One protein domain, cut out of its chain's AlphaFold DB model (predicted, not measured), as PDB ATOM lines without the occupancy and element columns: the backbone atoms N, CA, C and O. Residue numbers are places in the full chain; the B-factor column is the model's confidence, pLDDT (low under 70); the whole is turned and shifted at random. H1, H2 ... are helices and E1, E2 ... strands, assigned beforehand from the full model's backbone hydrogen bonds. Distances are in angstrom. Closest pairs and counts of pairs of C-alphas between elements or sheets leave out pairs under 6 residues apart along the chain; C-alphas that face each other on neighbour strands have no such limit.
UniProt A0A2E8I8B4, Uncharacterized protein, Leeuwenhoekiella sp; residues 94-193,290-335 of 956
ATOM      1  N   ALA A  94     199.569 178.761 199.696       90.88
ATOM      2  CA  ALA A  94     198.138 178.781 200.005       90.88
ATOM      3  C   ALA A  94     197.876 178.152 201.381       90.88
ATOM      4  O   ALA A  94     198.696 177.373 201.872       90.88
ATOM      5  N   THR A  95     196.725 178.443 201.983       91.00
ATOM      6  CA  THR A  95     196.295 177.812 203.241       91.00
ATOM      7  C   THR A  95     195.353 176.642 202.976       91.00
ATOM      8  O   THR A  95     194.348 176.790 202.282       91.00
ATOM      9  N   PHE A  96     195.674 175.461 203.505       92.69
ATOM     10  CA  PHE A  96     194.847 174.256 203.391       92.69
ATOM     11  C   PHE A  96     194.197 173.942 204.736       92.69
ATOM     12  O   PHE A  96     194.882 173.879 205.758       92.69
ATOM     13  N   SER A  97     192.894 173.681 204.711       91.44
ATOM     14  CA  SER A  97     192.111 173.259 205.866       91.44
ATOM     15  C   SER A  97     192.039 171.733 205.912       91.44
ATOM     16  O   SER A  97     191.522 171.086 204.997       91.44
ATOM     17  N   LEU A  98     192.551 171.141 206.990       90.81
ATOM     18  CA  LEU A  98     192.449 169.712 207.277       90.81
ATOM     19  C   LEU A  98     191.412 169.469 208.372       90.81
ATOM     20  O   LEU A  98     191.562 169.953 209.492       90.81
ATOM     21  N   LEU A  99     190.388 168.677 208.071       89.81
ATOM     22  CA  LEU A  99     189.367 168.248 209.022       89.81
ATOM     23  C   LEU A  99     189.631 166.818 209.484       89.81
ATOM     24  O   LEU A  99     189.640 165.885 208.678       89.81
ATOM     25  N   PHE A 100     189.759 166.644 210.797       89.94
ATOM     26  CA  PHE A 100     189.891 165.346 211.456       89.94
ATOM     27  C   PHE A 100     188.778 165.147 212.479       89.94
ATOM     28  O   PHE A 100     188.496 166.046 213.265       89.94
ATOM     29  N   SER A 101     188.174 163.959 212.550       89.12
ATOM     30  CA  SER A 101     187.262 163.646 213.661       89.12
ATOM     31  C   SER A 101     188.005 163.708 215.000       89.12
ATOM     32  O   SER A 101     188.989 162.991 215.216       89.12
ATOM     33  N   LYS A 102     187.522 164.536 215.933       85.44
ATOM     34  CA  LYS A 102     188.134 164.702 217.259       85.44
ATOM     35  C   LYS A 102     188.146 163.391 218.044       85.44
ATOM     36  O   LYS A 102     189.122 163.094 218.729       85.44
ATOM     37  N   GLU A 103     187.083 162.595 217.935       85.62
ATOM     38  CA  GLU A 103     186.989 161.295 218.604       85.62
ATOM     39  C   GLU A 103     188.054 160.321 218.082       85.62
ATOM     40  O   GLU A 103     188.737 159.665 218.876       85.62
ATOM     41  N   GLU A 104     188.271 160.280 216.762       87.12
ATOM     42  CA  GLU A 104     189.304 159.431 216.164       87.12
ATOM     43  C   GLU A 104     190.704 159.863 216.607       87.12
ATOM     44  O   GLU A 104     191.473 159.015 217.065       87.12
ATOM     45  N   ILE A 105     191.000 161.167 216.577       87.06
ATOM     46  CA  ILE A 105     192.277 161.727 217.047       87.06
ATOM     47  C   ILE A 105     192.538 161.343 218.507       87.06
ATOM     48  O   ILE A 105     193.600 160.813 218.829       87.06
ATOM     49  N   VAL A 106     191.562 161.540 219.397       85.81
ATOM     50  CA  VAL A 106     191.703 161.198 220.822       85.81
ATOM     51  C   VAL A 106     191.868 159.688 221.024       85.81
ATOM     52  O   VAL A 106     192.578 159.277 221.945       85.81
ATOM     53  N   SER A 107     191.243 158.852 220.191       85.31
ATOM     54  CA  SER A 107     191.337 157.390 220.296       85.31
ATOM     55  C   SER A 107     192.668 156.823 219.791       85.31
ATOM     56  O   SER A 107     193.188 155.879 220.386       85.31
ATOM     57  N   GLN A 108     193.226 157.403 218.724       85.94
ATOM     58  CA  GLN A 108     194.413 156.897 218.028       85.94
ATOM     59  C   GLN A 108     195.716 157.586 218.462       85.94
ATOM     60  O   GLN A 108     196.798 157.119 218.102       85.94
ATOM     61  N   ALA A 109     195.646 158.675 219.237       84.19
ATOM     62  CA  ALA A 109     196.834 159.381 219.704       84.19
ATOM     63  C   ALA A 109     197.731 158.495 220.582       84.19
ATOM     64  O   ALA A 109     197.279 157.841 221.528       84.19
ATOM     65  N   VAL A 110     199.032 158.516 220.292       85.38
ATOM     66  CA  VAL A 110     200.042 157.661 220.930       85.38
ATOM     67  C   VAL A 110     200.765 158.444 222.021       85.38
ATOM     68  O   VAL A 110     201.064 159.620 221.849       85.38
ATOM     69  N   VAL A 111     201.044 157.809 223.161       82.62
ATOM     70  CA  VAL A 111     201.708 158.460 224.305       82.62
ATOM     71  C   VAL A 111     203.093 158.990 223.907       82.62
ATOM     72  O   VAL A 111     203.865 158.291 223.250       82.62
ATOM     73  N   ASP A 112     203.404 160.218 224.318       77.44
ATOM     74  CA  ASP A 112     204.708 160.857 224.157       77.44
ATOM     75  C   ASP A 112     205.429 160.927 225.514       77.44
ATOM     76  O   ASP A 112     205.060 161.688 226.409       77.44
ATOM     77  N   GLY A 113     206.444 160.081 225.702       68.50
ATOM     78  CA  GLY A 113     207.231 160.024 226.938       68.50
ATOM     79  C   GLY A 113     206.478 159.493 228.175       68.50
ATOM     80  O   GLY A 113     205.590 158.650 228.080       68.50
ATOM     81  N   ASN A 114     206.879 159.956 229.368       56.22
ATOM     82  CA  ASN A 114     206.355 159.505 230.674       56.22
ATOM     83  C   ASN A 114     205.331 160.475 231.307       56.22
ATOM     84  O   ASN A 114     204.987 160.322 232.478       56.22
ATOM     85  N   THR A 115     204.877 161.496 230.577       57.25
ATOM     86  CA  THR A 115     204.090 162.632 231.101       57.25
ATOM     87  C   THR A 115     202.579 162.519 230.875       57.25
ATOM     88  O   THR A 115     201.868 163.479 231.140       57.25
ATOM     89  N   GLY A 116     202.071 161.380 230.386       64.88
ATOM     90  CA  GLY A 116     200.627 161.169 230.168       64.88
ATOM     91  C   GLY A 116     200.038 161.895 228.947       64.88
ATOM     92  O   GLY A 116     198.865 161.706 228.632       64.88
ATOM     93  N   LEU A 117     200.850 162.677 228.229       76.06
ATOM     94  CA  LEU A 117     200.476 163.370 226.998       76.06
ATOM     95  C   LEU A 117     200.465 162.393 225.818       76.06
ATOM     96  O   LEU A 117     201.338 161.531 225.715       76.06
ATOM     97  N   ARG A 118     199.480 162.513 224.925       84.69
ATOM     98  CA  ARG A 118     199.398 161.724 223.685       84.69
ATOM     99  C   ARG A 118     199.527 162.646 222.481       84.69
ATOM    100  O   ARG A 118     199.087 163.789 222.561       84.69
ATOM    101  N   LYS A 119     200.101 162.180 221.374       87.12
ATOM    102  CA  LYS A 119     200.217 162.969 220.145       87.12
ATOM    103  C   LYS A 119     200.043 162.151 218.869       87.12
ATOM    104  O   LYS A 119     200.219 160.929 218.869       87.12
ATOM    105  N   ILE A 120     199.708 162.862 217.800       89.62
ATOM    106  CA  ILE A 120     199.762 162.426 216.402       89.62
ATOM    107  C   ILE A 120     200.550 163.493 215.644       89.62
ATOM    108  O   ILE A 120     200.302 164.678 215.848       89.62
ATOM    109  N   THR A 121     201.479 163.090 214.783       88.38
ATOM    110  CA  THR A 121     202.346 164.025 214.054       88.38
ATOM    111  C   THR A 121     202.090 163.911 212.558       88.38
ATOM    112  O   THR A 121     202.294 162.844 211.980       88.38
ATOM    113  N   ILE A 122     201.684 165.010 211.920       89.44
ATOM    114  CA  ILE A 122     201.703 165.167 210.463       89.44
ATOM    115  C   ILE A 122     203.159 165.388 210.053       89.44
ATOM    116  O   ILE A 122     203.767 166.375 210.480       89.44
ATOM    117  N   PRO A 123     203.754 164.470 209.272       87.25
ATOM    118  CA  PRO A 123     205.173 164.528 208.975       87.25
ATOM    119  C   PRO A 123     205.490 165.726 208.080       87.25
ATOM    120  O   PRO A 123     204.696 166.118 207.214       87.25
ATOM    121  N   ARG A 124     206.707 166.258 208.236       80.69
ATOM    122  CA  ARG A 124     207.297 167.134 207.218       80.69
ATOM    123  C   ARG A 124     207.305 166.426 205.866       80.69
ATOM    124  O   ARG A 124     207.398 165.202 205.808       80.69
ATOM    125  N   ASN A 125     207.252 167.192 204.783       81.38
ATOM    126  CA  ASN A 125     207.179 166.671 203.417       81.38
ATOM    127  C   ASN A 125     205.885 165.908 203.083       81.38
ATOM    128  O   ASN A 125     205.842 165.215 202.064       81.38
ATOM    129  N   THR A 126     204.827 166.041 203.893       88.56
ATOM    130  CA  THR A 126     203.468 165.677 203.463       88.56
ATOM    131  C   THR A 126     203.155 166.401 202.158       88.56
ATOM    132  O   THR A 126     203.426 167.599 202.052       88.56
ATOM    133  N   VAL A 127     202.620 165.672 201.176       89.81
ATOM    134  CA  VAL A 127     202.294 166.209 199.852       89.81
ATOM    135  C   VAL A 127     200.786 166.218 199.666       89.81
ATOM    136  O   VAL A 127     200.143 165.179 199.788       89.81
ATOM    137  N   PHE A 128     200.237 167.376 199.328       91.56
ATOM    138  CA  PHE A 128     198.865 167.526 198.869       91.56
ATOM    139  C   PHE A 128     198.849 167.637 197.349       91.56
ATOM    140  O   PHE A 128     199.707 168.293 196.756       91.56
ATOM    141  N   VAL A 129     197.883 166.985 196.715       91.12
ATOM    142  CA  VAL A 129     197.722 166.976 195.262       91.12
ATOM    143  C   VAL A 129     196.347 167.525 194.923       91.12
ATOM    144  O   VAL A 129     195.349 167.024 195.439       91.12
ATOM    145  N   VAL A 130     196.312 168.536 194.053       89.25
ATOM    146  CA  VAL A 130     195.087 169.165 193.539       89.25
ATOM    147  C   VAL A 130     195.255 169.354 192.038       89.25
ATOM    148  O   VAL A 130     196.173 170.052 191.619       89.25
ATOM    149  N   SER A 131     194.412 168.712 191.223       80.81
ATOM    150  CA  SER A 131     194.424 168.843 189.754       80.81
ATOM    151  C   SER A 131     195.840 168.789 189.132       80.81
ATOM    152  O   SER A 131     196.270 169.688 188.421       80.81
ATOM    153  N   GLU A 132     196.606 167.743 189.477       81.50
ATOM    154  CA  GLU A 132     198.006 167.510 189.050       81.50
ATOM    155  C   GLU A 132     199.069 168.488 189.597       81.50
ATOM    156  O   GLU A 132     200.261 168.292 189.353       81.50
ATOM    157  N   THR A 133     198.677 169.467 190.415       88.88
ATOM    158  CA  THR A 133     199.581 170.390 191.120       88.88
ATOM    159  C   THR A 133     199.944 169.837 192.501       88.88
ATOM    160  O   THR A 133     199.090 169.296 193.206       88.88
ATOM    161  N   TYR A 134     201.212 169.975 192.902       91.44
ATOM    162  CA  TYR A 134     201.742 169.455 194.168       91.44
ATOM    163  C   TYR A 134     202.026 170.580 195.168       91.44
ATOM    164  O   TYR A 134     202.729 171.538 194.842       91.44
ATOM    165  N   PHE A 135     201.544 170.413 196.397       93.25
ATOM    166  CA  PHE A 135     201.822 171.284 197.535       93.25
ATOM    167  C   PHE A 135     202.475 170.490 198.662       93.25
ATOM    168  O   PHE A 135     202.172 169.313 198.840       93.25
ATOM    169  N   GLY A 136     203.358 171.112 199.438       91.06
ATOM    170  CA  GLY A 136     204.097 170.447 200.503       91.06
ATOM    171  C   GLY A 136     204.232 171.268 201.782       91.06
ATOM    172  O   GLY A 136     204.158 172.498 201.765       91.06
ATOM    173  N   LEU A 137     204.459 170.559 202.892       89.69
ATOM    174  CA  LEU A 137     204.771 171.136 204.206       89.69
ATOM    175  C   LEU A 137     206.277 171.130 204.488       89.69
ATOM    176  O   LEU A 137     206.943 170.102 204.334       89.69
ATOM    177  N   HIS A 138     206.797 172.258 204.975       86.69
ATOM    178  CA  HIS A 138     208.193 172.397 205.403       86.69
ATOM    179  C   HIS A 138     208.422 171.962 206.861       86.69
ATOM    180  O   HIS A 138     209.444 171.324 207.151       86.69
ATOM    181  N   TYR A 139     207.476 172.248 207.760       85.94
ATOM    182  CA  TYR A 139     207.511 171.817 209.161       85.94
ATOM    183  C   TYR A 139     206.501 170.699 209.454       85.94
ATOM    184  O   TYR A 139     205.434 170.663 208.835       85.94
ATOM    185  N   PRO A 140     206.810 169.783 210.392       87.56
ATOM    186  CA  PRO A 140     205.830 168.839 210.915       87.56
ATOM    187  C   PRO A 140     204.804 169.552 211.804       87.56
ATOM    188  O   PRO A 140     205.128 170.548 212.454       87.56
ATOM    189  N   ILE A 141     203.591 169.003 211.885       88.44
ATOM    190  CA  ILE A 141     202.528 169.495 212.775       88.44
ATOM    191  C   ILE A 141     202.208 168.422 213.817       88.44
ATOM    192  O   ILE A 141     201.785 167.320 213.477       88.44
ATOM    193  N   ASP A 142     202.378 168.758 215.090       85.75
ATOM    194  CA  ASP A 142     202.030 167.938 216.244       85.75
ATOM    195  C   ASP A 142     200.618 168.271 216.741       85.75
ATOM    196  O   ASP A 142     200.347 169.368 217.232       85.75
ATOM    197  N   ILE A 143     199.733 167.277 216.713       87.12
ATOM    198  CA  ILE A 143     198.418 167.314 217.352       87.12
ATOM    199  C   ILE A 143     198.550 166.651 218.723       87.12
ATOM    200  O   ILE A 143     198.637 165.425 218.833       87.12
ATOM    201  N   ARG A 144     198.585 167.454 219.785       81.44
ATOM    202  CA  ARG A 144     198.741 167.008 221.175       81.44
ATOM    203  C   ARG A 144     197.388 166.888 221.857       81.44
ATOM    204  O   ARG A 144     196.584 167.812 221.839       81.44
ATOM    205  N   VAL A 145     197.167 165.759 222.515       80.50
ATOM    206  CA  VAL A 145     195.993 165.470 223.337       80.50
ATOM    207  C   VAL A 145     196.430 165.446 224.800       80.50
ATOM    208  O   VAL A 145     197.208 164.584 225.225       80.50
ATOM    209  N   LEU A 146     195.929 166.414 225.564       77.25
ATOM    210  CA  LEU A 146     196.183 166.560 226.995       77.25
ATOM    211  C   LEU A 146     195.392 165.520 227.813       77.25
ATOM    212  O   LEU A 146     194.481 164.863 227.306       77.25
ATOM    213  N   GLU A 147     195.703 165.388 229.107       71.44
ATOM    214  CA  GLU A 147     195.023 164.433 230.005       71.44
ATOM    215  C   GLU A 147     193.503 164.673 230.111       71.44
ATOM    216  O   GLU A 147     192.738 163.735 230.325       71.44
ATOM    217  N   ASN A 148     193.051 165.914 229.920       71.06
ATOM    218  CA  ASN A 148     191.634 166.295 229.904       71.06
ATOM    219  C   ASN A 148     190.963 166.128 228.524       71.06
ATOM    220  O   ASN A 148     189.858 166.627 228.331       71.06
ATOM    221  N   ASN A 149     191.616 165.462 227.563       68.94
ATOM    222  CA  ASN A 149     191.195 165.348 226.158       68.94
ATOM    223  C   ASN A 149     191.062 166.689 225.411       68.94
ATOM    224  O   ASN A 149     190.458 166.730 224.336       68.94
ATOM    225  N   ALA A 150     191.624 167.782 225.939       69.38
ATOM    226  CA  ALA A 150     191.801 168.996 225.155       69.38
ATOM    227  C   ALA A 150     192.884 168.767 224.092       69.38
ATOM    228  O   ALA A 150     193.874 168.072 224.342       69.38
ATOM    229  N   VAL A 151     192.672 169.347 222.914       76.06
ATOM    230  CA  VAL A 151     193.573 169.222 221.769       76.06
ATOM    231  C   VAL A 151     194.323 170.533 221.580       76.06
ATOM    232  O   VAL A 151     193.729 171.603 221.676       76.06
ATOM    233  N   GLN A 152     195.622 170.437 221.330       73.56
ATOM    234  CA  GLN A 152     196.490 171.557 221.000       73.56
ATOM    235  C   GLN A 152     197.283 171.203 219.742       73.56
ATOM    236  O   GLN A 152     197.850 170.114 219.674       73.56
ATOM    237  N   VAL A 153     197.345 172.113 218.772       79.31
ATOM    238  CA  VAL A 153     198.059 171.899 217.508       79.31
ATOM    239  C   VAL A 153     199.246 172.855 217.427       79.31
ATOM    240  O   VAL A 153     199.093 174.060 217.624       79.31
ATOM    241  N   LEU A 154     200.442 172.314 217.206       78.06
ATOM    242  CA  LEU A 154     201.700 173.064 217.210       78.06
ATOM    243  C   LEU A 154     202.604 172.601 216.064       78.06
ATOM    244  O   LEU A 154     202.620 171.417 215.742       78.06
ATOM    245  N   TYR A 155     203.414 173.495 215.505       80.44
ATOM    246  CA  TYR A 155     204.547 173.104 214.670       80.44
ATOM    247  C   TYR A 155     205.660 172.492 215.536       80.44
ATOM    248  O   TYR A 155     205.987 173.014 216.608       80.44
ATOM    249  N   ASP A 156     206.265 171.396 215.073       79.50
ATOM    250  CA  ASP A 156     207.474 170.843 215.693       79.50
ATOM    251  C   ASP A 156     208.708 171.598 215.179       79.50
ATOM    252  O   ASP A 156     209.146 171.419 214.042       79.50
ATOM    253  N   THR A 157     209.264 172.457 216.034       75.94
ATOM    254  CA  THR A 157     210.439 173.290 215.741       75.94
ATOM    255  C   THR A 157     211.746 172.684 216.263       75.94
ATOM    256  O   THR A 157     212.717 173.412 216.460       75.94
ATOM    257  N   SER A 158     211.787 171.380 216.563       72.81
ATOM    258  CA  SER A 158     213.006 170.709 217.046       72.81
ATOM    259  C   SER A 158     214.149 170.718 216.025       72.81
ATOM    260  O   SER A 158     215.316 170.762 216.415       72.81
ATOM    261  N   GLU A 159     213.813 170.732 214.735       72.56
ATOM    262  CA  GLU A 159     214.737 170.951 213.625       72.56
ATOM    263  C   GLU A 159     214.310 172.192 212.838       72.56
ATOM    264  O   GLU A 159     213.237 172.211 212.228       72.56
ATOM    265  N   GLU A 160     215.155 173.224 212.820       69.75
ATOM    266  CA  GLU A 160     214.920 174.411 211.998       69.75
ATOM    267  C   GLU A 160     214.975 174.056 210.506       69.75
ATOM    268  O   GLU A 160     215.820 173.274 210.061       69.75
ATOM    269  N   ASN A 161     214.050 174.607 209.721       73.62
ATOM    270  CA  ASN A 161     214.025 174.450 208.278       73.62
ATOM    271  C   ASN A 161     214.482 175.768 207.636       73.62
ATOM    272  O   ASN A 161     213.831 176.786 207.848       73.62
ATOM    273  N   PRO A 162     215.546 175.778 206.815       70.56
ATOM    274  CA  PRO A 162     216.034 177.011 206.195       70.56
ATOM    275  C   PRO A 162     215.065 177.617 205.164       70.56
ATOM    276  O   PRO A 162     215.257 178.751 204.747       70.56
ATOM    277  N   LEU A 163     214.042 176.870 204.725       74.94
ATOM    278  CA  LEU A 163     213.094 177.301 203.688       74.94
ATOM    279  C   LEU A 163     211.866 178.038 204.221       74.94
ATOM    280  O   LEU A 163     211.128 178.628 203.438       74.94
ATOM    281  N   GLN A 164     211.614 177.981 205.526       76.62
ATOM    282  CA  GLN A 164     210.479 178.654 206.143       76.62
ATOM    283  C   GLN A 164     210.898 179.162 207.518       76.62
ATOM    284  O   GLN A 164     211.373 178.395 208.345       76.62
ATOM    285  N   THR A 165     210.668 180.440 207.792       69.38
ATOM    286  CA  THR A 165     210.794 180.991 209.144       69.38
ATOM    287  C   THR A 165     209.398 181.093 209.748       69.38
ATOM    288  O   THR A 165     208.517 181.723 209.170       69.38
ATOM    289  N   LEU A 166     209.173 180.443 210.891       65.50
ATOM    290  CA  LEU A 166     207.889 180.495 211.593       65.50
ATOM    291  C   LEU A 166     207.845 181.712 212.527       65.50
ATOM    292  O   LEU A 166     208.720 181.865 213.378       65.50
ATOM    293  N   THR A 167     206.812 182.550 212.402       59.34
ATOM    294  CA  THR A 167     206.537 183.669 213.328       59.34
ATOM    295  C   THR A 167     205.973 183.176 214.662       59.34
ATOM    296  O   THR A 167     206.285 183.718 215.721       59.34
ATOM    297  N   THR A 168     205.173 182.109 214.614       63.09
ATOM    298  CA  THR A 168     204.586 181.417 215.763       63.09
ATOM    299  C   THR A 168     204.680 179.906 215.571       63.09
ATOM    300  O   THR A 168     204.640 179.395 214.452       63.09
ATOM    301  N   ASN A 169     204.809 179.168 216.671       66.69
ATOM    302  CA  ASN A 169     204.779 177.706 216.666       66.69
ATOM    303  C   ASN A 169     203.368 177.137 216.883       66.69
ATOM    304  O   ASN A 169     203.212 175.917 216.921       66.69
ATOM    305  N   VAL A 170     202.354 177.984 217.066       70.25
ATOM    306  CA  VAL A 170     200.952 177.567 217.181       70.25
ATOM    307  C   VAL A 170     200.337 177.521 215.790       70.25
ATOM    308  O   VAL A 170     200.496 178.468 215.027       70.25
ATOM    309  N   VAL A 171     199.654 176.421 215.473       73.81
ATOM    310  CA  VAL A 171     198.885 176.302 214.229       73.81
ATOM    311  C   VAL A 171     197.445 176.698 214.515       73.81
ATOM    312  O   VAL A 171     196.860 176.219 215.497       73.81
ATOM    313  N   ASP A 172     196.873 177.527 213.647       75.50
ATOM    314  CA  ASP A 172     195.468 177.903 213.735       75.50
ATOM    315  C   ASP A 172     194.597 176.653 213.624       75.50
ATOM    316  O   ASP A 172     194.683 175.851 212.687       75.50
ATOM    317  N   SER A 173     193.819 176.421 214.675       78.12
ATOM    318  CA  SER A 173     192.972 175.246 214.785       78.12
ATOM    319  C   SER A 173     191.705 175.560 215.562       78.12
ATOM    320  O   SER A 173     191.727 176.244 216.586       78.12
ATOM    321  N   GLU A 174     190.591 175.024 215.079       78.62
ATOM    322  CA  GLU A 174     189.269 175.202 215.669       78.62
ATOM    323  C   GLU A 174     188.514 173.869 215.732       78.62
ATOM    324  O   GLU A 174     188.819 172.914 215.017       78.62
ATOM    325  N   ILE A 175     187.526 173.781 216.625       81.06
ATOM    326  CA  ILE A 175     186.631 172.622 216.701       81.06
ATOM    327  C   ILE A 175     185.300 173.021 216.072       81.06
ATOM    328  O   ILE A 175     184.582 173.854 216.620       81.06
ATOM    329  N   VAL A 176     184.963 172.392 214.951       78.62
ATOM    330  CA  VAL A 176     183.729 172.628 214.198       78.62
ATOM    331  C   VAL A 176     182.795 171.445 214.402       78.62
ATOM    332  O   VAL A 176     183.186 170.293 214.220       78.62
ATOM    333  N   ASN A 177     181.541 171.708 214.764       80.62
ATOM    334  CA  ASN A 177     180.534 170.657 214.843       80.62
ATOM    335  C   ASN A 177     179.808 170.532 213.498       80.62
ATOM    336  O   ASN A 177     179.124 171.461 213.069       80.62
ATOM    337  N   ILE A 178     179.941 169.381 212.841       75.38
ATOM    338  CA  ILE A 178     179.268 169.091 211.571       75.38
ATOM    339  C   ILE A 178     178.342 167.903 211.798       75.38
ATOM    340  O   ILE A 178     178.785 166.792 212.084       75.38
ATOM    341  N   SER A 179     177.033 168.128 211.665       76.81
ATOM    342  CA  SER A 179     176.006 167.086 211.830       76.81
ATOM    343  C   SER A 179     176.082 166.326 213.170       76.81
ATOM    344  O   SER A 179     175.781 165.134 213.225       76.81
ATOM    345  N   GLY A 180     176.471 167.004 214.258       73.38
ATOM    346  CA  GLY A 180     176.568 166.414 215.597       73.38
ATOM    347  C   GLY A 180     177.891 165.704 215.900       73.38
ATOM    348  O   GLY A 180     178.021 165.137 216.982       73.38
ATOM    349  N   VAL A 181     178.867 165.743 214.987       76.56
ATOM    350  CA  VAL A 181     180.225 165.219 215.192       76.56
ATOM    351  C   VAL A 181     181.209 166.381 215.289       76.56
ATOM    352  O   VAL A 181     181.205 167.275 214.443       76.56
ATOM    353  N   ASP A 182     182.059 166.358 216.315       83.56
ATOM    354  CA  ASP A 182     183.133 167.336 216.489       83.56
ATOM    355  C   ASP A 182     184.313 167.004 215.564       83.56
ATOM    356  O   ASP A 182     184.969 165.966 215.713       83.56
ATOM    357  N   TYR A 183     184.625 167.917 214.652       85.50
ATOM    358  CA  TYR A 183     185.819 167.890 213.819       85.50
ATOM    359  C   TYR A 183     186.830 168.920 214.317       85.50
ATOM    360  O   TYR A 183     186.481 170.052 214.627       85.50
ATOM    361  N   LEU A 184     188.096 168.527 214.387       86.44
ATOM    362  CA  LEU A 184     189.225 169.433 214.511       86.44
ATOM    363  C   LEU A 184     189.592 169.922 213.109       86.44
ATOM    364  O   LEU A 184     190.043 169.120 212.288       86.44
ATOM    365  N   ARG A 185     189.403 171.214 212.851       88.31
ATOM    366  CA  ARG A 185     189.932 171.905 211.676       88.31
ATOM    367  C   ARG A 185     191.322 172.428 212.008       88.31
ATOM    368  O   ARG A 185     191.512 173.041 213.056       88.31
ATOM    369  N   ILE A 186     192.280 172.161 211.134       88.56
ATOM    370  CA  ILE A 186     193.647 172.672 211.208       88.56
ATOM    371  C   ILE A 186     193.911 173.424 209.915       88.56
ATOM    372  O   ILE A 186     193.841 172.815 208.848       88.56
ATOM    373  N   ASP A 187     194.241 174.703 210.015       89.38
ATOM    374  CA  ASP A 187     194.582 175.526 208.864       89.38
ATOM    375  C   ASP A 187     196.106 175.634 208.774       89.38
ATOM    376  O   ASP A 187     196.773 176.197 209.641       89.38
ATOM    377  N   ALA A 188     196.680 175.012 207.744       88.44
ATOM    378  CA  ALA A 188     198.121 174.925 207.556       88.44
ATOM    379  C   ALA A 188     198.547 175.618 206.261       88.44
ATOM    380  O   ALA A 188     198.021 175.329 205.183       88.44
ATOM    381  N   GLN A 189     199.555 176.485 206.354       88.50
ATOM    382  CA  GLN A 189     200.188 177.074 205.179       88.50
ATOM    383  C   GLN A 189     201.006 176.011 204.433       88.50
ATOM    384  O   GLN A 189     201.889 175.367 205.008       88.50
ATOM    385  N   VAL A 190     200.721 175.840 203.145       91.94
ATOM    386  CA  VAL A 190     201.408 174.907 202.247       91.94
ATOM    387  C   VAL A 190     202.060 175.654 201.088       91.94
ATOM    388  O   VAL A 190     201.621 176.731 200.682       91.94
ATOM    389  N   PHE A 191     203.112 175.059 200.532       92.38
ATOM    390  CA  PHE A 191     203.929 175.658 199.476       92.38
ATOM    391  C   PHE A 191     203.873 174.793 198.217       92.38
ATOM    392  O   PHE A 191     203.974 173.571 198.301       92.38
ATOM    393  N   GLN A 192     203.748 175.406 197.044       93.00
ATOM    394  CA  GLN A 192     203.696 174.734 195.748       93.00
ATOM    395  C   GLN A 192     205.093 174.233 195.371       93.00
ATOM    396  O   GLN A 192     205.882 174.910 194.712       93.00
ATOM    397  N   PHE A 193     205.438 173.037 195.835       91.12
ATOM    398  CA  PHE A 193     206.665 172.366 195.442       91.12
ATOM    399  C   PHE A 193     206.470 170.858 195.359       91.12
ATOM    400  O   PHE A 193     205.657 170.242 196.048       91.12
ATOM    401  N   SER A 290     198.670 181.253 190.021       83.69
ATOM    402  CA  SER A 290     197.428 181.839 190.539       83.69
ATOM    403  C   SER A 290     196.256 180.887 190.297       83.69
ATOM    404  O   SER A 290     195.559 180.978 189.285       83.69
ATOM    405  N   LEU A 291     196.049 179.961 191.229       83.25
ATOM    406  CA  LEU A 291     194.998 178.953 191.211       83.25
ATOM    407  C   LEU A 291     194.003 179.230 192.342       83.25
ATOM    408  O   LEU A 291     194.389 179.286 193.507       83.25
ATOM    409  N   ILE A 292     192.723 179.390 192.002       84.19
ATOM    410  CA  ILE A 292     191.636 179.535 192.981       84.19
ATOM    411  C   ILE A 292     191.268 178.135 193.466       84.19
ATOM    412  O   ILE A 292     190.684 177.363 192.701       84.19
ATOM    413  N   LEU A 293     191.636 177.795 194.701       86.88
ATOM    414  CA  LEU A 293     191.465 176.439 195.218       86.88
ATOM    415  C   LEU A 293     190.007 176.141 195.594       86.88
ATOM    416  O   LEU A 293     189.568 175.013 195.409       86.88
ATOM    417  N   ASP A 294     189.229 177.161 195.964       85.31
ATOM    418  CA  ASP A 294     187.803 177.042 196.316       85.31
ATOM    419  C   ASP A 294     186.937 176.387 195.218       85.31
ATOM    420  O   ASP A 294     185.952 175.701 195.480       85.31
ATOM    421  N   ASN A 295     187.341 176.532 193.951       84.25
ATOM    422  CA  ASN A 295     186.615 175.952 192.820       84.25
ATOM    423  C   ASN A 295     186.743 174.422 192.724       84.25
ATOM    424  O   ASN A 295     186.006 173.801 191.949       84.25
ATOM    425  N   PHE A 296     187.681 173.808 193.448       84.38
ATOM    426  CA  PHE A 296     187.889 172.366 193.411       84.38
ATOM    427  C   PHE A 296     187.030 171.674 194.474       84.38
ATOM    428  O   PHE A 296     187.093 172.017 195.655       84.38
ATOM    429  N   PRO A 297     186.239 170.651 194.107       83.94
ATOM    430  CA  PRO A 297     185.496 169.887 195.097       83.94
ATOM    431  C   PRO A 297     186.462 169.098 195.990       83.94
ATOM    432  O   PRO A 297     187.504 168.625 195.538       83.94
ATOM    433  N   THR A 298     186.072 168.850 197.244       83.50
ATOM    434  CA  THR A 298     186.899 168.130 198.236       83.50
ATOM    435  C   THR A 298     187.370 166.742 197.779       83.50
ATOM    436  O   THR A 298     188.383 166.241 198.254       83.50
ATOM    437  N   SER A 299     186.681 166.118 196.816       84.12
ATOM    438  CA  SER A 299     187.075 164.841 196.208       84.12
ATOM    439  C   SER A 299     188.303 164.913 195.296       84.12
ATOM    440  O   SER A 299     188.873 163.869 194.984       84.12
ATOM    441  N   GLU A 300     188.674 166.101 194.813       85.38
ATOM    442  CA  GLU A 300     189.861 166.309 193.971       85.38
ATOM    443  C   GLU A 300     191.141 166.529 194.783       85.38
ATOM    444  O   GLU A 300     192.238 166.472 194.225       85.38
ATOM    445  N   TYR A 301     191.014 166.712 196.099       89.69
ATOM    446  CA  TYR A 301     192.143 166.799 197.011       89.69
ATOM    447  C   TYR A 301     192.598 165.399 197.405       89.69
ATOM    448  O   TYR A 301     191.830 164.584 197.921       89.69
ATOM    449  N   ALA A 302     193.882 165.132 197.211       88.12
ATOM    450  CA  ALA A 302     194.536 163.943 197.730       88.12
ATOM    451  C   ALA A 302     195.702 164.333 198.636       88.12
ATOM    452  O   ALA A 302     196.338 165.369 198.447       88.12
ATOM    453  N   VAL A 303     195.998 163.480 199.615       88.44
ATOM    454  CA  VAL A 303     197.126 163.660 200.527       88.44
ATOM    455  C   VAL A 303     197.989 162.413 200.569       88.44
ATOM    456  O   VAL A 303     197.499 161.285 200.652       88.44
ATOM    457  N   GLU A 304     199.295 162.625 200.537       87.50
ATOM    458  CA  GLU A 304     200.314 161.610 200.733       87.50
ATOM    459  C   GLU A 304     201.133 161.959 201.982       87.50
ATOM    460  O   GLU A 304     201.958 162.877 201.980       87.50
ATOM    461  N   TRP A 305     200.929 161.196 203.060       85.44
ATOM    462  CA  TRP A 305     201.695 161.308 204.307       85.44
ATOM    463  C   TRP A 305     203.104 160.720 204.123       85.44
ATOM    464  O   TRP A 305     203.368 159.565 204.466       85.44
ATOM    465  N   ARG A 306     204.015 161.475 203.500       78.25
ATOM    466  CA  ARG A 306     205.368 160.999 203.174       78.25
ATOM    467  C   ARG A 306     206.355 161.303 204.300       78.25
ATOM    468  O   ARG A 306     206.886 162.401 204.377       78.25
ATOM    469  N   ASP A 307     206.683 160.294 205.102       74.88
ATOM    470  CA  ASP A 307     207.815 160.347 206.037       74.88
ATOM    471  C   ASP A 307     209.088 159.793 205.369       74.88
ATOM    472  O   ASP A 307     209.363 158.594 205.385       74.88
ATOM    473  N   ILE A 308     209.828 160.670 204.683       71.38
ATOM    474  CA  ILE A 308     211.060 160.310 203.952       71.38
ATOM    475  C   ILE A 308     212.269 160.221 204.899       71.38
ATOM    476  O   ILE A 308     213.248 159.534 204.588       71.38
ATOM    477  N   ASP A 309     212.204 160.901 206.044       63.56
ATOM    478  CA  ASP A 309     213.314 161.019 206.991       63.56
ATOM    479  C   ASP A 309     213.369 159.850 207.974       63.56
ATOM    480  O   ASP A 309     214.441 159.581 208.515       63.56
ATOM    481  N   ASN A 310     212.265 159.103 208.132       58.44
ATOM    482  CA  ASN A 310     212.183 157.892 208.957       58.44
ATOM    483  C   ASN A 310     212.788 158.120 210.356       58.44
ATOM    484  O   ASN A 310     213.520 157.285 210.895       58.44
ATOM    485  N   ILE A 311     212.523 159.307 210.909       56.78
ATOM    486  CA  ILE A 311     213.002 159.742 212.222       56.78
ATOM    487  C   ILE A 311     212.302 158.881 213.289       56.78
ATOM    488  O   ILE A 311     211.285 158.233 213.033       56.78
ATOM    489  N   ALA A 312     212.802 158.901 214.526       51.56
ATOM    490  CA  ALA A 312     212.199 158.279 215.712       51.56
ATOM    491  C   ALA A 312     210.693 158.586 215.945       51.56
ATOM    492  O   ALA A 312     210.102 158.016 216.861       51.56
ATOM    493  N   ASN A 313     210.071 159.435 215.113       55.31
ATOM    494  CA  ASN A 313     208.657 159.790 215.111       55.31
ATOM    495  C   ASN A 313     207.719 158.812 214.380       55.31
ATOM    496  O   ASN A 313     206.500 158.987 214.452       55.31
ATOM    497  N   ALA A 314     208.239 157.751 213.756       63.38
ATOM    498  CA  ALA A 314     207.427 156.708 213.119       63.38
ATOM    499  C   ALA A 314     206.224 156.199 213.965       63.38
ATOM    500  O   ALA A 314     205.163 155.951 213.383       63.38
ATOM    501  N   PRO A 315     206.300 156.086 215.315       74.25
ATOM    502  CA  PRO A 315     205.147 155.705 216.137       74.25
ATOM    503  C   PRO A 315     204.002 156.730 216.158       74.25
ATOM    504  O   PRO A 315     202.853 156.323 216.299       74.25
ATOM    505  N   TRP A 316     204.292 158.030 216.034       81.88
ATOM    506  CA  TRP A 316     203.294 159.112 216.098       81.88
ATOM    507  C   TRP A 316     202.747 159.509 214.718       81.88
ATOM    508  O   TRP A 316     201.674 160.103 214.646       81.88
ATOM    509  N   VAL A 317     203.435 159.133 213.633       82.81
ATOM    510  CA  VAL A 317     202.959 159.293 212.244       82.81
ATOM    511  C   VAL A 317     202.043 158.136 211.829       82.81
ATOM    512  O   VAL A 317     201.037 158.350 211.153       82.81
ATOM    513  N   ALA A 318     202.340 156.902 212.262       81.25
ATOM    514  CA  ALA A 318     201.575 155.705 211.895       81.25
ATOM    515  C   ALA A 318     200.039 155.818 212.080       81.25
ATOM    516  O   ALA A 318     199.317 155.369 211.179       81.25
ATOM    517  N   PRO A 319     199.512 156.440 213.161       84.06
ATOM    518  CA  PRO A 319     198.074 156.620 213.367       84.06
ATOM    519  C   PRO A 319     197.349 157.363 212.239       84.06
ATOM    520  O   PRO A 319     196.176 157.077 211.996       84.06
ATOM    521  N   LEU A 320     198.023 158.256 211.501       83.44
ATOM    522  CA  LEU A 320     197.406 159.022 210.407       83.44
ATOM    523  C   LEU A 320     196.858 158.126 209.297       83.44
ATOM    524  O   LEU A 320     195.814 158.418 208.723       83.44
ATOM    525  N   SER A 321     197.528 157.004 209.028       77.88
ATOM    526  CA  SER A 321     197.093 156.041 208.009       77.88
ATOM    527  C   SER A 321     195.835 155.255 208.397       77.88
ATOM    528  O   SER A 321     195.205 154.645 207.535       77.88
ATOM    529  N   SER A 322     195.475 155.251 209.686       78.62
ATOM    530  CA  SER A 322     194.299 154.552 210.220       78.62
ATOM    531  C   SER A 322     193.088 155.450 210.470       78.62
ATOM    532  O   SER A 322     192.018 154.928 210.781       78.62
ATOM    533  N   LEU A 323     193.240 156.772 210.348       83.38
ATOM    534  CA  LEU A 323     192.126 157.713 210.459       83.38
ATOM    535  C   LEU A 323     191.238 157.578 209.219       83.38
ATOM    536  O   LEU A 323     191.729 157.601 208.089       83.38
ATOM    537  N   ALA A 324     189.936 157.405 209.427       77.50
ATOM    538  CA  ALA A 324     188.987 157.164 208.342       77.50
ATOM    539  C   ALA A 324     188.261 158.447 207.929       77.50
ATOM    540  O   ALA A 324     187.902 158.608 206.763       77.50
ATOM    541  N   ASN A 325     188.058 159.362 208.878       80.56
ATOM    542  CA  ASN A 325     187.309 160.595 208.677       80.56
ATOM    543  C   ASN A 325     188.258 161.787 208.527       80.56
ATOM    544  O   ASN A 325     188.400 162.600 209.443       80.56
ATOM    545  N   ILE A 326     188.903 161.856 207.360       83.75
ATOM    546  CA  ILE A 326     189.754 162.974 206.947       83.75
ATOM    547  C   ILE A 326     189.097 163.671 205.756       83.75
ATOM    548  O   ILE A 326     188.729 163.019 204.779       83.75
ATOM    549  N   SER A 327     188.982 164.994 205.821       86.69
ATOM    550  CA  SER A 327     188.632 165.827 204.669       86.69
ATOM    551  C   SER A 327     189.636 166.964 204.542       86.69
ATOM    552  O   SER A 327     190.104 167.491 205.547       86.69
ATOM    553  N   ILE A 328     190.011 167.296 203.310       89.25
ATOM    554  CA  ILE A 328     190.990 168.337 203.006       89.25
ATOM    555  C   ILE A 328     190.396 169.204 201.909       89.25
ATOM    556  O   ILE A 328     189.848 168.682 200.937       89.25
ATOM    557  N   PHE A 329     190.494 170.511 202.088       90.00
ATOM    558  CA  PHE A 329     190.057 171.506 201.121       90.00
ATOM    559  C   PHE A 329     190.820 172.810 201.345       90.00
ATOM    560  O   PHE A 329     191.578 172.949 202.308       90.00
ATOM    561  N   SER A 330     190.653 173.765 200.441       89.38
ATOM    562  CA  SER A 330     191.196 175.109 200.598       89.38
ATOM    563  C   SER A 330     190.248 176.096 199.937       89.38
ATOM    564  O   SER A 330     189.829 175.870 198.808       89.38
ATOM    565  N   GLU A 331     189.933 177.175 200.646       85.00
ATOM    566  CA  GLU A 331     189.129 178.303 200.151       85.00
ATOM    567  C   GLU A 331     190.032 179.447 199.636       85.00
ATOM    568  O   GLU A 331     189.558 180.485 199.180       85.00
ATOM    569  N   ASP A 332     191.359 179.276 199.712       85.62
ATOM    570  CA  ASP A 332     192.334 180.308 199.363       85.62
ATOM    571  C   ASP A 332     192.697 180.272 197.865       85.62
ATOM    572  O   ASP A 332     192.412 179.331 197.122       85.62
ATOM    573  N   THR A 333     193.353 181.324 197.391       83.31
ATOM    574  CA  THR A 333     193.960 181.373 196.055       83.31
ATOM    575  C   THR A 333     195.472 181.351 196.202       83.31
ATOM    576  O   THR A 333     196.009 182.119 197.000       83.31
ATOM    577  N   THR A 334     196.174 180.529 195.420       85.31
ATOM    578  CA  THR A 334     197.643 180.472 195.470       85.31
ATOM    579  C   THR A 334     198.261 181.809 195.057       85.31
ATOM    580  O   THR A 334     197.825 182.418 194.078       85.31
ATOM    581  N   ARG A 335     199.254 182.295 195.814       78.31
ATOM    582  CA  ARG A 335     199.924 183.602 195.611       78.31
ATOM    583  C   ARG A 335     201.405 183.521 196.009       78.31
ATOM    584  O   ARG A 335     201.840 182.488 196.495       78.31
TER     585      ARG A 335
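What this domain is: This is residues 94 to 193 and 290 to 335 of the 956 residues of an uncharacterized protein of Leeuwenhoekiella sp (UniProt A0A2E8I8B4). A strongly twisted sheet E7-E8-E1-E10 and a small sheet E4-E3-E9 make a sandwich, two sheets face to face with their strands crossed. A third sheet, E2-E5-E6, lies at the other end, with H1 packed on it and on the large sheet, and H2 beside its edge strand E2. The 146 printed residues, in the order E1 H1 E2 E3 E4 E5 E6 E7 E8 E9 H2 E10, are of mixed class, with under half in named elements. The three sheets are antiparallel, and the whole is compact, with a radius of gyration of the C-alphas of 14.9 A and spans of 46 by 41 by 27 A.

How they stand to each other: The largest sheet runs E7, residues 173 to 178, E8, 181 to 191, E1, 94 to 101, and E10, 326 to 329. N 176 and O 183 are 2.8 A apart in the hairpin E7 and E8, N 98 and O 186 2.8 A between E1 and E8, N 99 and O 327 2.8 A between E1 and E10. Its partner in the sandwich runs E4, 133 to 136, E3, 127 to 130, and E9, 301 to 304; the parts of the two sheets that face each other are 9.3 A centre to centre, with the strands of the one at 89 degrees to those of the other. Here N 128 and O 135 of the hairpin E3 and E4 are 2.8 A apart, N 129 and O 302 2.8 A. The closest C-alphas of E4 and E8 are those of Phe 135 and Phe 191, 5.2 A. The third sheet runs E2, 118 to 122, E5, 141 to 145, and E6, 151 to 155, with N 120 and O 143 3.0 A apart and, in the hairpin E5 and E6, N 144 and O 152 2.8 A. H1, residues 102 to 108, is on the largest sheet at a height of 8.6 A and on the third at 9.1 A. H2, residues 314 to 322, is at the third sheet's level, its closest C-alpha pair with E2 being Trp 316 and Ile 120, 4.9 A. In H1 every O i to N i+4 pair is within hydrogen-bond range; in H2 1 of 5 is, and 3 of 6 O i to N i+3 pairs.

Where its parts are: E8 spans 30.3 A, E1 23.1 A, E7 15.4 A and H2 13.6 A. C-alpha 94 of E1 is at (198.138, 178.781, 200.005), and C-alpha 329 of E10 at (190.057, 171.506, 201.121).

The domain as a whole: Asn 114 and Ser 290 have the C-alphas farthest apart, 46.8 A. Residues 194 to 289 are not printed, and C-alphas 193 and 290 are 14.1 A apart. The link E6 to E7, residues 156 to 172, is long. The mean pLDDT of the printed part is 81.0, with residues 309 to 314 among those under 70.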